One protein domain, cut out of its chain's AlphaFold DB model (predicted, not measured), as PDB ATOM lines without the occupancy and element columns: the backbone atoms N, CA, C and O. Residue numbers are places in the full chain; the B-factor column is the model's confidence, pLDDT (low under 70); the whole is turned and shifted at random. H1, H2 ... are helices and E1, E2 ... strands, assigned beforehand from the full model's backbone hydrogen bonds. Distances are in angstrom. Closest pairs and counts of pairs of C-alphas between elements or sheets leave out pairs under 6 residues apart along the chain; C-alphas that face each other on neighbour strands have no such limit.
ATOM      1  N   GLN A 207     348.383 327.187 228.694       94.62
ATOM      2  CA  GLN A 207     347.584 328.061 229.543       94.62
ATOM      3  C   GLN A 207     348.329 329.369 229.759       94.62
ATOM      4  O   GLN A 207     349.545 329.461 229.565       94.62
ATOM      5  N   TYR A 208     347.579 330.366 230.198       94.69
ATOM      6  CA  TYR A 208     348.116 331.630 230.652       94.69
ATOM      7  C   TYR A 208     347.435 332.029 231.951       94.69
ATOM      8  O   TYR A 208     346.329 331.578 232.260       94.69
ATOM      9  N   PHE A 209     348.096 332.893 232.699       93.69
ATOM     10  CA  PHE A 209     347.443 333.649 233.747       93.69
ATOM     11  C   PHE A 209     348.141 334.986 233.937       93.69
ATOM     12  O   PHE A 209     349.352 335.117 233.738       93.69
ATOM     13  N   ASP A 210     347.354 335.948 234.401       92.38
ATOM     14  CA  ASP A 210     347.825 337.301 234.631       92.38
ATOM     15  C   ASP A 210     348.140 337.521 236.115       92.38
ATOM     16  O   ASP A 210     347.543 336.909 237.016       92.38
ATOM     17  N   VAL A 211     349.094 338.416 236.347       93.44
ATOM     18  CA  VAL A 211     349.341 339.094 237.617       93.44
ATOM     19  C   VAL A 211     349.211 340.585 237.335       93.44
ATOM     20  O   VAL A 211     350.020 341.188 236.624       93.44
ATOM     21  N   VAL A 212     348.117 341.154 237.831       91.75
ATOM     22  CA  VAL A 212     347.696 342.528 237.546       91.75
ATOM     23  C   VAL A 212     348.155 343.429 238.693       91.75
ATOM     24  O   VAL A 212     348.068 343.013 239.848       91.75
ATOM     25  N   PRO A 213     348.634 344.650 238.410       91.25
ATOM     26  CA  PRO A 213     348.992 345.598 239.454       91.25
ATOM     27  C   PRO A 213     347.780 346.005 240.285       91.25
ATOM     28  O   PRO A 213     346.729 346.366 239.752       91.25
ATOM     29  N   GLU A 214     347.960 345.997 241.600       92.00
ATOM     30  CA  GLU A 214     346.971 346.481 242.552       92.00
ATOM     31  C   GLU A 214     347.179 347.980 242.792       92.00
ATOM     32  O   GLU A 214     348.297 348.490 242.712       92.00
ATOM     33  N   CYS A 215     346.096 348.704 243.069       90.94
ATOM     34  CA  CYS A 215     346.181 350.100 243.489       90.94
ATOM     35  C   CYS A 215     346.712 350.143 244.928       90.94
ATOM     36  O   CYS A 215     346.012 349.736 245.855       90.94
ATOM     37  N   THR A 216     347.939 350.623 245.116       92.56
ATOM     38  CA  THR A 216     348.584 350.707 246.435       92.56
ATOM     39  C   THR A 216     348.209 351.991 247.165       92.56
ATOM     40  O   THR A 216     348.145 352.014 248.393       92.56
ATOM     41  N   HIS A 217     347.950 353.068 246.418       92.06
ATOM     42  CA  HIS A 217     347.546 354.351 246.976       92.06
ATOM     43  C   HIS A 217     346.625 355.105 246.013       92.06
ATOM     44  O   HIS A 217     346.994 355.370 244.873       92.06
ATOM     45  N   ALA A 218     345.446 355.506 246.486       90.06
ATOM     46  CA  ALA A 218     344.512 356.351 245.743       90.06
ATOM     47  C   ALA A 218     344.481 357.759 246.358       90.06
ATOM     48  O   ALA A 218     343.611 358.083 247.168       90.06
ATOM     49  N   GLY A 219     345.468 358.584 246.006       87.75
ATOM     50  CA  GLY A 219     345.552 359.973 246.441       87.75
ATOM     51  C   GLY A 219     344.649 360.904 245.626       87.75
ATOM     52  O   GLY A 219     344.175 360.567 244.542       87.75
ATOM     53  N   ILE A 220     344.442 362.127 246.129       84.62
ATOM     54  CA  ILE A 220     343.670 363.175 245.427       84.62
ATOM     55  C   ILE A 220     344.356 363.576 244.107       84.62
ATOM     56  O   ILE A 220     343.686 363.941 243.142       84.62
ATOM     57  N   VAL A 221     345.693 363.519 244.068       84.62
ATOM     58  CA  VAL A 221     346.510 363.984 242.934       84.62
ATOM     59  C   VAL A 221     347.084 362.824 242.121       84.62
ATOM     60  O   VAL A 221     347.132 362.907 240.894       84.62
ATOM     61  N   THR A 222     347.508 361.746 242.782       83.94
ATOM     62  CA  THR A 222     348.186 360.609 242.151       83.94
ATOM     63  C   THR A 222     347.570 359.291 242.598       83.94
ATOM     64  O   THR A 222     347.205 359.117 243.759       83.94
ATOM     65  N   ILE A 223     347.467 358.356 241.654       84.94
ATOM     66  CA  ILE A 223     347.134 356.962 241.930       84.94
ATOM     67  C   ILE A 223     348.415 356.162 241.714       84.94
ATOM     68  O   ILE A 223     349.010 356.234 240.637       84.94
ATOM     69  N   GLU A 224     348.844 355.439 242.736       88.81
ATOM     70  CA  GLU A 224     350.008 354.564 242.686       88.81
ATOM     71  C   GLU A 224     349.569 353.109 242.604       88.81
ATOM     72  O   GLU A 224     348.544 352.707 243.162       88.81
ATOM     73  N   TYR A 225     350.368 352.326 241.891       91.75
ATOM     74  CA  TYR A 225     350.115 350.921 241.629       91.75
ATOM     75  C   TYR A 225     351.338 350.091 241.996       91.75
ATOM     76  O   TYR A 225     352.461 350.608 242.047       91.75
ATOM     77  N   THR A 226     351.125 348.792 242.203       93.00
ATOM     78  CA  THR A 226     352.195 347.827 242.451       93.00
ATOM     79  C   THR A 226     353.278 347.938 241.378       93.00
ATOM     80  O   THR A 226     353.006 347.878 240.177       93.00
ATOM     81  N   LYS A 227     354.526 348.109 241.823       92.06
ATOM     82  CA  LYS A 227     355.709 348.144 240.952       92.06
ATOM     83  C   LYS A 227     355.994 346.758 240.370       92.06
ATOM     84  O   LYS A 227     355.508 345.754 240.884       92.06
ATOM     85  N   LEU A 228     356.844 346.698 239.342       88.62
ATOM     86  CA  LEU A 228     357.213 345.432 238.702       88.62
ATOM     87  C   LEU A 228     357.770 344.406 239.698       88.62
ATOM     88  O   LEU A 228     357.331 343.262 239.671       88.62
ATOM     89  N   SER A 229     358.660 344.814 240.604       92.75
ATOM     90  CA  SER A 229     359.209 343.927 241.637       92.75
ATOM     91  C   SER A 229     358.108 343.246 242.462       92.75
ATOM     92  O   SER A 229     358.130 342.031 242.636       92.75
ATOM     93  N   GLY A 230     357.080 343.998 242.864       94.12
ATOM     94  CA  GLY A 230     355.921 343.456 243.576       94.12
ATOM     95  C   GLY A 230     355.075 342.501 242.724       94.12
ATOM     96  O   GLY A 230     354.561 341.512 243.238       94.12
ATOM     97  N   LEU A 231     354.965 342.730 241.409       93.81
ATOM     98  CA  LEU A 231     354.302 341.781 240.502       93.81
ATOM     99  C   LEU A 231     355.075 340.466 240.384       93.81
ATOM    100  O   LEU A 231     354.471 339.402 240.273       93.81
ATOM    101  N   VAL A 232     356.406 340.531 240.393       93.44
ATOM    102  CA  VAL A 232     357.275 339.348 240.332       93.44
ATOM    103  C   VAL A 232     357.167 338.545 241.623       93.44
ATOM    104  O   VAL A 232     357.056 337.322 241.574       93.44
ATOM    105  N   GLU A 233     357.143 339.218 242.773       94.56
ATOM    106  CA  GLU A 233     356.874 338.586 244.068       94.56
ATOM    107  C   GLU A 233     355.503 337.900 244.073       94.56
ATOM    108  O   GLU A 233     355.423 336.708 244.365       94.56
ATOM    109  N   ALA A 234     354.450 338.594 243.630       95.31
ATOM    110  CA  ALA A 234     353.107 338.026 243.525       95.31
ATOM    111  C   ALA A 234     353.033 336.835 242.547       95.31
ATOM    112  O   ALA A 234     352.334 335.851 242.806       95.31
ATOM    113  N   LEU A 235     353.776 336.877 241.436       94.88
ATOM    114  CA  LEU A 235     353.909 335.752 240.508       94.88
ATOM    115  C   LEU A 235     354.586 334.547 241.176       94.88
ATOM    116  O   LEU A 235     354.088 333.425 241.070       94.88
ATOM    117  N   ASN A 236     355.688 334.776 241.891       94.19
ATOM    118  CA  ASN A 236     356.389 333.738 242.646       94.19
ATOM    119  C   ASN A 236     355.500 333.131 243.735       94.19
ATOM    120  O   ASN A 236     355.467 331.912 243.899       94.19
ATOM    121  N   ASP A 237     354.742 333.954 244.459       95.88
ATOM    122  CA  ASP A 237     353.764 333.491 245.441       95.88
ATOM    123  C   ASP A 237     352.697 332.620 244.795       95.88
ATOM    124  O   ASP A 237     352.429 331.516 245.272       95.88
ATOM    125  N   LYS A 238     352.132 333.057 243.671       94.81
ATOM    126  CA  LYS A 238     351.120 332.291 242.943       94.81
ATOM    127  C   LYS A 238     351.644 330.927 242.496       94.81
ATOM    128  O   LYS A 238     350.955 329.930 242.689       94.81
ATOM    129  N   LEU A 239     352.863 330.865 241.959       93.62
ATOM    130  CA  LEU A 239     353.490 329.613 241.523       93.62
ATOM    131  C   LEU A 239     353.853 328.685 242.691       93.62
ATOM    132  O   LEU A 239     353.801 327.468 242.528       93.62
ATOM    133  N   ARG A 240     354.175 329.234 243.870       93.94
ATOM    134  CA  ARG A 240     354.416 328.445 245.091       93.94
ATOM    135  C   ARG A 240     353.142 327.802 245.634       93.94
ATOM    136  O   ARG A 240     353.174 326.646 246.041       93.94
ATOM    137  N   HIS A 241     352.032 328.537 245.644       95.81
ATOM    138  CA  HIS A 241     350.760 328.048 246.191       95.81
ATOM    139  C   HIS A 241     349.964 327.196 245.197       95.81
ATOM    140  O   HIS A 241     349.218 326.308 245.602       95.81
ATOM    141  N   SER A 242     350.144 327.450 243.901       94.25
ATOM    142  CA  SER A 242     349.465 326.756 242.809       94.25
ATOM    143  C   SER A 242     350.492 326.342 241.752       94.25
ATOM    144  O   SER A 242     350.568 326.976 240.692       94.25
ATOM    145  N   PRO A 243     351.308 325.304 242.024       91.12
ATOM    146  CA  PRO A 243     352.335 324.866 241.093       91.12
ATOM    147  C   PRO A 243     351.705 324.404 239.781       91.12
ATOM    148  O   PRO A 243     350.715 323.667 239.752       91.12
ATOM    149  N   ILE A 244     352.293 324.838 238.671       90.75
ATOM    150  CA  ILE A 244     351.860 324.414 237.344       90.75
ATOM    151  C   ILE A 244     352.341 322.987 237.073       90.75
ATOM    152  O   ILE A 244     353.478 322.622 237.361       90.75
ATOM    153  N   ASN A 245     351.483 322.169 236.469       89.00
ATOM    154  CA  ASN A 245     351.875 320.845 235.997       89.00
ATOM    155  C   ASN A 245     352.428 320.944 234.569       89.00
ATOM    156  O   ASN A 245     351.786 320.547 233.588       89.00
ATOM    157  N   GLY A 246     353.601 321.554 234.448       88.88
ATOM    158  CA  GLY A 246     354.151 321.922 233.159       88.88
ATOM    159  C   GLY A 246     355.418 322.754 233.244       88.88
ATOM    160  O   GLY A 246     355.984 322.949 234.315       88.88
ATOM    161  N   ASP A 247     355.826 323.251 232.086       90.00
ATOM    162  CA  ASP A 247     356.991 324.106 231.924       90.00
ATOM    163  C   ASP A 247     356.518 325.542 231.645       90.00
ATOM    164  O   ASP A 247     355.607 325.757 230.836       90.00
ATOM    165  N   ILE A 248     357.117 326.536 232.308       93.50
ATOM    166  CA  ILE A 248     356.896 327.946 231.956       93.50
ATOM    167  C   ILE A 248     357.531 328.172 230.587       93.50
ATOM    168  O   ILE A 248     358.722 327.930 230.410       93.50
ATOM    169  N   LEU A 249     356.733 328.633 229.627       92.44
ATOM    170  CA  LEU A 249     357.228 328.998 228.306       92.44
ATOM    171  C   LEU A 249     357.883 330.373 228.367       92.44
ATOM    172  O   LEU A 249     359.058 330.504 228.044       92.44
ATOM    173  N   THR A 250     357.116 331.372 228.816       94.38
ATOM    174  CA  THR A 250     357.536 332.777 228.834       94.38
ATOM    175  C   THR A 250     356.763 333.559 229.884       94.38
ATOM    176  O   THR A 250     355.574 333.329 230.090       94.38
ATOM    177  N   VAL A 251     357.423 334.535 230.503       94.19
ATOM    178  CA  VAL A 251     356.783 335.581 231.307       94.19
ATOM    179  C   VAL A 251     357.019 336.920 230.621       94.19
ATOM    180  O   VAL A 251     358.151 337.240 230.260       94.19
ATOM    181  N   GLN A 252     355.950 337.683 230.415       91.94
ATOM    182  CA  GLN A 252     355.972 338.948 229.686       91.94
ATOM    183  C   GLN A 252     355.414 340.075 230.529       91.94
ATOM    184  O   GLN A 252     354.420 339.902 231.227       91.94
ATOM    185  N   THR A 253     356.018 341.251 230.405       91.50
ATOM    186  CA  THR A 253     355.416 342.496 230.873       91.50
ATOM    187  C   THR A 253     354.551 343.083 229.762       91.50
ATOM    188  O   THR A 253     355.041 343.284 228.654       91.50
ATOM    189  N   LEU A 254     353.282 343.363 230.051       88.56
ATOM    190  CA  LEU A 254     352.356 344.009 229.124       88.56
ATOM    191  C   LEU A 254     351.926 345.371 229.649       88.56
ATOM    192  O   LEU A 254     351.648 345.526 230.833       88.56
ATOM    193  N   THR A 255     351.776 346.334 228.749       85.50
ATOM    194  CA  THR A 255     351.220 347.641 229.092       85.50
ATOM    195  C   THR A 255     349.692 347.561 229.129       85.50
ATOM    196  O   THR A 255     349.039 347.257 228.132       85.50
ATOM    197  N   LEU A 256     349.092 347.838 230.280       81.00
ATOM    198  CA  LEU A 256     347.668 348.087 230.467       81.00
ATOM    199  C   LEU A 256     347.390 349.573 230.277       81.00
ATOM    200  O   LEU A 256     348.062 350.395 230.892       81.00
ATOM    201  N   ARG A 257     346.388 349.921 229.466       78.00
ATOM    202  CA  ARG A 257     345.980 351.311 229.218       78.00
ATOM    203  C   ARG A 257     344.569 351.538 229.747       78.00
ATOM    204  O   ARG A 257     343.625 350.912 229.276       78.00
ATOM    205  N   PHE A 258     344.422 352.453 230.694       71.38
ATOM    206  CA  PHE A 258     343.137 352.858 231.254       71.38
ATOM    207  C   PHE A 258     342.763 354.237 230.736       71.38
ATOM    208  O   PHE A 258     343.524 355.185 230.899       71.38
ATOM    209  N   HIS A 259     341.573 354.365 230.156       64.94
ATOM    210  CA  HIS A 259     341.031 355.659 229.756       64.94
ATOM    211  C   HIS A 259     340.023 356.127 230.806       64.94
ATOM    212  O   HIS A 259     338.986 355.500 230.997       64.94
ATOM    213  N   SER A 260     340.324 357.231 231.489       66.25
ATOM    214  CA  SER A 260     339.407 357.871 232.434       66.25
ATOM    215  C   SER A 260     339.419 359.381 232.231       66.25
ATOM    216  O   SER A 260     340.472 360.015 232.276       66.25
ATOM    217  N   ASN A 261     338.246 359.972 231.979       64.94
ATOM    218  CA  ASN A 261     338.055 361.423 231.835       64.94
ATOM    219  C   ASN A 261     339.021 362.099 230.838       64.94
ATOM    220  O   ASN A 261     339.530 363.188 231.094       64.94
ATOM    221  N   GLY A 262     339.306 361.441 229.710       61.94
ATOM    222  CA  GLY A 262     340.217 361.961 228.683       61.94
ATOM    223  C   GLY A 262     341.709 361.867 229.030       61.94
ATOM    224  O   GLY A 262     342.531 362.359 228.264       61.94
ATOM    225  N   LYS A 263     342.077 361.229 230.149       64.56
ATOM    226  CA  LYS A 263     343.463 360.862 230.470       64.56
ATOM    227  C   LYS A 263     343.656 359.361 230.262       64.56
ATOM    228  O   LYS A 263     342.845 358.560 230.728       64.56
ATOM    229  N   SER A 264     344.729 359.000 229.564       64.94
ATOM    230  CA  SER A 264     345.189 357.616 229.455       64.94
ATOM    231  C   SER A 264     346.241 357.373 230.533       64.94
ATOM    232  O   SER A 264     347.201 358.140 230.623       64.94
ATOM    233  N   ILE A 265     346.053 356.356 231.371       70.00
ATOM    234  CA  ILE A 265     347.046 355.931 232.359       70.00
ATOM    235  C   ILE A 265     347.559 354.554 231.962       70.00
ATOM    236  O   ILE A 265     346.764 353.661 231.667       70.00
ATOM    237  N   CYS A 266     348.880 354.397 231.932       72.06
ATOM    238  CA  CYS A 266     349.531 353.155 231.546       72.06
ATOM    239  C   CYS A 266     350.192 352.499 232.761       72.06
ATOM    240  O   CYS A 266     350.949 353.160 233.470       72.06
ATOM    241  N   PHE A 267     349.950 351.207 232.967       76.00
ATOM    242  CA  PHE A 267     350.650 350.395 233.968       76.00
ATOM    243  C   PHE A 267     351.142 349.106 233.341       76.00
ATOM    244  O   PHE A 267     350.686 348.724 232.273       76.00
ATOM    245  N   ASN A 268     352.037 348.412 234.024       72.38
ATOM    246  CA  ASN A 268     352.556 347.136 233.566       72.38
ATOM    247  C   ASN A 268     351.823 345.990 234.275       72.38
ATOM    248  O   ASN A 268     351.671 346.034 235.490       72.38
ATOM    249  N   SER A 269     351.386 344.969 233.542       78.25
ATOM    250  CA  SER A 269     350.960 343.669 234.077       78.25
ATOM    251  C   SER A 269     351.962 342.588 233.700       78.25
ATOM    252  O   SER A 269     352.672 342.726 232.705       78.25
ATOM    253  N   LEU A 270     352.011 341.495 234.461       80.19
ATOM    254  CA  LEU A 270     352.766 340.305 234.076       80.19
ATOM    255  C   LEU A 270     351.822 339.237 233.538       80.19
ATOM    256  O   LEU A 270     350.814 338.926 234.166       80.19
ATOM    257  N   VAL A 271     352.173 338.660 232.396       82.75
ATOM    258  CA  VAL A 271     351.483 337.512 231.807       82.75
ATOM    259  C   VAL A 271     352.443 336.342 231.773       82.75
ATOM    260  O   VAL A 271     353.536 336.445 231.217       82.75
ATOM    261  N   CYS A 272     352.042 335.233 232.387       84.62
ATOM    262  CA  CYS A 272     352.818 334.003 232.417       84.62
ATOM    263  C   CYS A 272     352.178 332.965 231.495       84.62
ATOM    264  O   CYS A 272     351.018 332.606 231.679       84.62
ATOM    265  N   TRP A 273     352.955 332.454 230.543       86.12
ATOM    266  CA  TRP A 273     352.587 331.370 229.639       86.12
ATOM    267  C   TRP A 273     353.181 330.053 230.122       86.12
ATOM    268  O   TRP A 273     354.376 329.973 230.404       86.12
ATOM    269  N   ALA A 274     352.367 329.004 230.166       83.19
ATOM    270  CA  ALA A 274     352.781 327.680 230.614       83.19
ATOM    271  C   ALA A 274     352.324 326.587 229.642       83.19
ATOM    272  O   ALA A 274     351.187 326.593 229.170       83.19
ATOM    273  N   LYS A 275     353.207 325.621 229.375       85.50
ATOM    274  CA  LYS A 275     352.923 324.392 228.625       85.50
ATOM    275  C   LYS A 275     352.674 323.264 229.610       85.50
ATOM    276  O   LYS A 275     353.581 322.848 230.323       85.50
ATOM    277  N   TYR A 276     351.460 322.734 229.626       82.50
ATOM    278  CA  TYR A 276     351.069 321.656 230.522       82.50
ATOM    279  C   TYR A 276     351.442 320.296 229.946       82.50
ATOM    280  O   TYR A 276     351.231 320.009 228.763       82.50
ATOM    281  N   ARG A 277     351.932 319.419 230.823       76.69
ATOM    282  CA  ARG A 277     352.080 317.997 230.519       76.69
ATOM    283  C   ARG A 277     350.765 317.322 230.872       76.69
ATOM    284  O   ARG A 277     350.367 317.300 232.036       76.69
ATOM    285  N   LYS A 278     350.059 316.780 229.877       64.81
ATOM    286  CA  LYS A 278     348.816 316.041 230.128       64.81
ATOM    287  C   LYS A 278     349.131 314.870 231.058       64.81
ATOM    288  O   LYS A 278     349.771 313.920 230.615       64.81
ATOM    289  N   MET A 279     348.680 314.909 232.315       57.84
ATOM    290  CA  MET A 279     348.763 313.727 233.172       57.84
ATOM    291  C   MET A 279     347.899 312.650 232.525       57.84
ATOM    292  O   MET A 279     346.691 312.823 232.369       57.84
ATOM    293  N   TRP A 304     366.493 328.200 234.804       33.91
ATOM    294  CA  TRP A 304     366.597 329.657 234.800       33.91
ATOM    295  C   TRP A 304     365.541 330.249 233.865       33.91
ATOM    296  O   TRP A 304     365.466 329.862 232.699       33.91
ATOM    297  N   LEU A 305     364.746 331.196 234.361       43.41
ATOM    298  CA  LEU A 305     363.779 331.948 233.565       43.41
ATOM    299  C   LEU A 305     364.267 333.389 233.413       43.41
ATOM    300  O   LEU A 305     364.432 334.095 234.404       43.41
ATOM    301  N   ILE A 306     364.495 333.822 232.174       43.31
ATOM    302  CA  ILE A 306     364.838 335.211 231.854       43.31
ATOM    303  C   ILE A 306     363.535 335.937 231.521       43.31
ATOM    304  O   ILE A 306     362.922 335.665 230.487       43.31
ATOM    305  N   ILE A 307     363.111 336.869 232.378       45.50
ATOM    306  CA  ILE A 307     362.016 337.787 232.046       45.50
ATOM    307  C   ILE A 307     362.598 338.889 231.165       45.50
ATOM    308  O   ILE A 307     363.452 339.652 231.605       45.50
ATOM    309  N   ARG A 308     362.128 338.994 229.921       40.19
ATOM    310  CA  ARG A 308     362.428 340.152 229.075       40.19
ATOM    311  C   ARG A 308     361.336 341.189 229.278       40.19
ATOM    312  O   ARG A 308     360.204 340.982 228.845       40.19
ATOM    313  N   SER A 309     361.674 342.297 229.928       38.84
ATOM    314  CA  SER A 309     360.800 343.463 229.997       38.84
ATOM    315  C   SER A 309     361.252 344.490 228.965       38.84
ATOM    316  O   SER A 309     362.433 344.814 228.884       38.84
ATOM    317  N   LYS A 310     360.321 344.987 228.148       40.81
ATOM    318  CA  LYS A 310     360.531 346.207 227.365       40.81
ATOM    319  C   LYS A 310     359.813 347.332 228.089       40.81
ATOM    320  O   LYS A 310     358.586 347.378 228.090       40.81
ATOM    321  N   PHE A 311     360.574 348.229 228.701       35.47
ATOM    322  CA  PHE A 311     360.018 349.420 229.322       35.47
ATOM    323  C   PHE A 311     359.857 350.518 228.274       35.47
ATOM    324  O   PHE A 311     360.781 350.860 227.544       35.47
ATOM    325  N   SER A 312     358.668 351.099 228.194       33.97
ATOM    326  CA  SER A 312     358.453 352.356 227.484       33.97
ATOM    327  C   SER A 312     357.561 353.223 228.352       33.97
ATOM    328  O   SER A 312     356.336 353.123 228.315       33.97
ATOM    329  N   TYR A 313     358.188 354.046 229.190       33.78
ATOM    330  CA  TYR A 313     357.478 355.078 229.930       33.78
ATOM    331  C   TYR A 313     357.247 356.266 228.996       33.78
ATOM    332  O   TYR A 313     358.182 356.987 228.660       33.78
ATOM    333  N   PHE A 314     355.994 356.513 228.615       32.69
ATOM    334  CA  PHE A 314     355.592 357.820 228.090       32.69
ATOM    335  C   PHE A 314     355.472 358.801 229.265       32.69
ATOM    336  O   PHE A 314     354.384 359.131 229.727       32.69
ATOM    337  N   SER A 315     356.619 359.227 229.787       31.31
ATOM    338  CA  SER A 315     356.742 360.409 230.635       31.31
ATOM    339  C   SER A 315     357.450 361.490 229.824       31.31
ATOM    340  O   SER A 315     358.329 361.186 229.026       31.31
ATOM    341  N   TYR A 316     357.113 362.762 230.037       33.00
ATOM    342  CA  TYR A 316     357.825 363.906 229.440       33.00
ATOM    343  C   TYR A 316     359.281 364.058 229.948       33.00
ATOM    344  O   TYR A 316     359.931 365.062 229.664       33.00
ATOM    345  N   ALA A 317     359.800 363.084 230.698       32.41
ATOM    346  CA  ALA A 317     361.175 363.017 231.170       32.41
ATOM    347  C   ALA A 317     361.946 361.905 230.427       32.41
ATOM    348  O   ALA A 317     361.361 360.863 230.131       32.41
ATOM    349  N   PRO A 318     363.246 362.099 230.134       32.25
ATOM    350  CA  PRO A 318     364.063 361.106 229.439       32.25
ATOM    351  C   PRO A 318     364.097 359.782 230.217       32.25
ATOM    352  O   PRO A 318     364.415 359.763 231.405       32.25
ATOM    353  N   SER A 319     363.744 358.683 229.549       37.62
ATOM    354  CA  SER A 319     363.722 357.336 230.123       37.62
ATOM    355  C   SER A 319     365.123 356.722 230.164       37.62
ATOM    356  O   SER A 319     365.808 356.689 229.143       37.62
ATOM    357  N   THR A 320     365.515 356.167 231.308       39.41
ATOM    358  CA  THR A 320     366.606 355.191 231.416       39.41
ATOM    359  C   THR A 320     366.033 353.792 231.199       39.41
ATOM    360  O   THR A 320     365.079 353.408 231.875       39.41
ATOM    361  N   GLU A 321     366.575 353.038 230.241       42.44
ATOM    362  CA  GLU A 321     366.292 351.606 230.123       42.44
ATOM    363  C   GLU A 321     366.937 350.889 231.316       42.44
ATOM    364  O   GLU A 321     368.160 350.862 231.438       42.44
ATOM    365  N   GLU A 322     366.124 350.339 232.218       47.34
ATOM    366  CA  GLU A 322     366.596 349.408 233.245       47.34
ATOM    367  C   GLU A 322     366.319 347.979 232.772       47.34
ATOM    368  O   GLU A 322     365.173 347.594 232.542       47.34
ATOM    369  N   GLU A 323     367.377 347.187 232.606       44.50
ATOM    370  CA  GLU A 323     367.268 345.747 232.387       44.50
ATOM    371  C   GLU A 323     367.346 345.054 233.754       44.50
ATOM    372  O   GLU A 323     368.418 344.917 234.346       44.50
ATOM    373  N   GLU A 324     366.197 344.656 234.304       49.47
ATOM    374  CA  GLU A 324     366.143 343.968 235.596       49.47
ATOM    375  C   GLU A 324     366.245 342.448 235.386       49.47
ATOM    376  O   GLU A 324     365.309 341.791 234.924       49.47
ATOM    377  N   ILE A 325     367.402 341.865 235.723       49.44
ATOM    378  CA  ILE A 325     367.594 340.408 235.713       49.44
ATOM    379  C   ILE A 325     366.943 339.826 236.970       49.44
ATOM    380  O   ILE A 325     367.539 339.774 238.048       49.44
ATOM    381  N   LEU A 326     365.708 339.363 236.820       52.50
ATOM    382  CA  LEU A 326     364.937 338.767 237.905       52.50
ATOM    383  C   LEU A 326     365.283 337.285 238.067       52.50
ATOM    384  O   LEU A 326     365.261 336.511 237.111       52.50
ATOM    385  N   ARG A 327     365.614 336.879 239.296       47.91
ATOM    386  CA  ARG A 327     365.971 335.494 239.625       47.91
ATOM    387  C   ARG A 327     364.736 334.729 240.086       47.91
ATOM    388  O   ARG A 327     364.156 335.060 241.115       47.91
ATOM    389  N   PHE A 328     364.384 333.669 239.366       49.97
ATOM    390  CA  PHE A 328     363.460 332.656 239.870       49.97
ATOM    391  C   PHE A 328     364.217 331.655 240.735       49.97
ATOM    392  O   PHE A 328     365.259 331.140 240.331       49.97
ATOM    393  N   VAL A 329     363.682 331.368 241.919       46.09
ATOM    394  CA  VAL A 329     364.140 330.254 242.750       46.09
ATOM    395  C   VAL A 329     363.227 329.070 242.428       46.09
ATOM    396  O   VAL A 329     362.061 329.106 242.824       46.09
ATOM    397  N   PRO A 330     363.684 328.052 241.676       43.28
ATOM    398  CA  PRO A 330     362.859 326.882 241.424       43.28
ATOM    399  C   PRO A 330     362.558 326.177 242.747       43.28
ATOM    400  O   PRO A 330     363.454 325.923 243.553       43.28
ATOM    401  N   THR A 331     361.286 325.863 242.975       40.62
ATOM    402  CA  THR A 331     360.862 325.025 244.095       40.62
ATOM    403  C   THR A 331     361.225 323.576 243.800       40.62
ATOM    404  O   THR A 331     360.739 322.993 242.830       40.62
ATOM    405  N   VAL A 332     362.072 323.001 244.649       35.88
ATOM    406  CA  VAL A 332     362.185 321.546 244.786       35.88
ATOM    407  C   VAL A 332     360.899 321.071 245.480       35.88
ATOM    408  O   VAL A 332     360.541 321.682 246.490       35.88
ATOM    409  N   PRO A 333     360.168 320.084 244.931       39.97
ATOM    410  CA  PRO A 333     359.019 319.490 245.610       39.97
ATOM    411  C   PRO A 333     359.410 318.751 246.893       39.97
ATOM    412  O   PRO A 333     360.534 318.198 246.945       39.97
TER     413      PRO A 333
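This is residues 207 to 279 and 304 to 333 of the 333 residues of an uncharacterized protein of Ramazzottius varieornatus (UniProt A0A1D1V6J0). A long, twisted antiparallel hairpin, E4 and E5, with the short strand E1 beside E5, makes a three-stranded sheet; helix H1 packs on one face of it. A small hairpin, E2 and E3, lies beyond the first residue of H1, and residues 304 to 333, with no named element, make a long loop that folds back on itself. The printed part has 103 residues with one named helix and five named strands, in the order E1 E2 E3 H1 E4 E5; the larger sheet runs E1 E5 E4, antiparallel throughout, and the class is mixed, helices and strands. The whole is only just loose, close to compact, with a radius of gyration of the C-alphas of 15.8 A, and elongated, spanning 49 by 25 by 19 A.

Start at E1, residues 207 to 211, an edge strand antiparallel to the inner strand E5, residues 263 to 276; there N 209 and O 272 are 3.1 A apart, within hydrogen-bond range. On the other side of E5 is the edge strand E4, residues 246 to 260, also antiparallel, with N 254 and O 269 at 2.8 A; E4 and E5 form a hairpin, and E4 bends by 62 degrees at residue 249. Next look at E2, residues 215 to 218, and E3, residues 223 to 225, an antiparallel hairpin with N 224 and O 217 at 2.8 A. E2 is apart from E4 and E5, while the closest C-alphas of E3 and E5, those of Tyr 225 and Phe 267, are 7.7 A apart. Then comes H1, residues 228 to 241, on the sheet E1 E5 E4 at a height of 9.8 A over the sheet, an arrangement of two layers, helix on one face of a sheet. It lies over E5 and only just over E1, with 3 of its C-alphas there, and runs only just slantwise to the strands, at 32 degrees to E5 on the local plane. The closest C-alphas of H1 and E5 are those of Leu 231 and Leu 270, 6.8 A. In H1 every O i to N i+4 pair is within hydrogen-bond range.

Find C-alpha 207 at (347.584, 328.061, 229.543), where E1 begins. H1 starts at C-alpha 228, (357.213, 345.432, 238.702), and is 20.0 A long. E4 is 38.9 A and E5 39.9 A long; E5 ends at C-alpha 276, (351.069, 321.656, 230.522).

The C-alphas of Val 221 and Met 279, the two farthest apart, are 51.2 A apart. Residues 280 to 303 are not printed, and C-alphas 279 and 304 are 24.0 A apart across this cut. The links between named elements are tight. The mean pLDDT of the printed part is 72.6; residues 259 to 264, 278 to 279 and 304 to 333 are under 70.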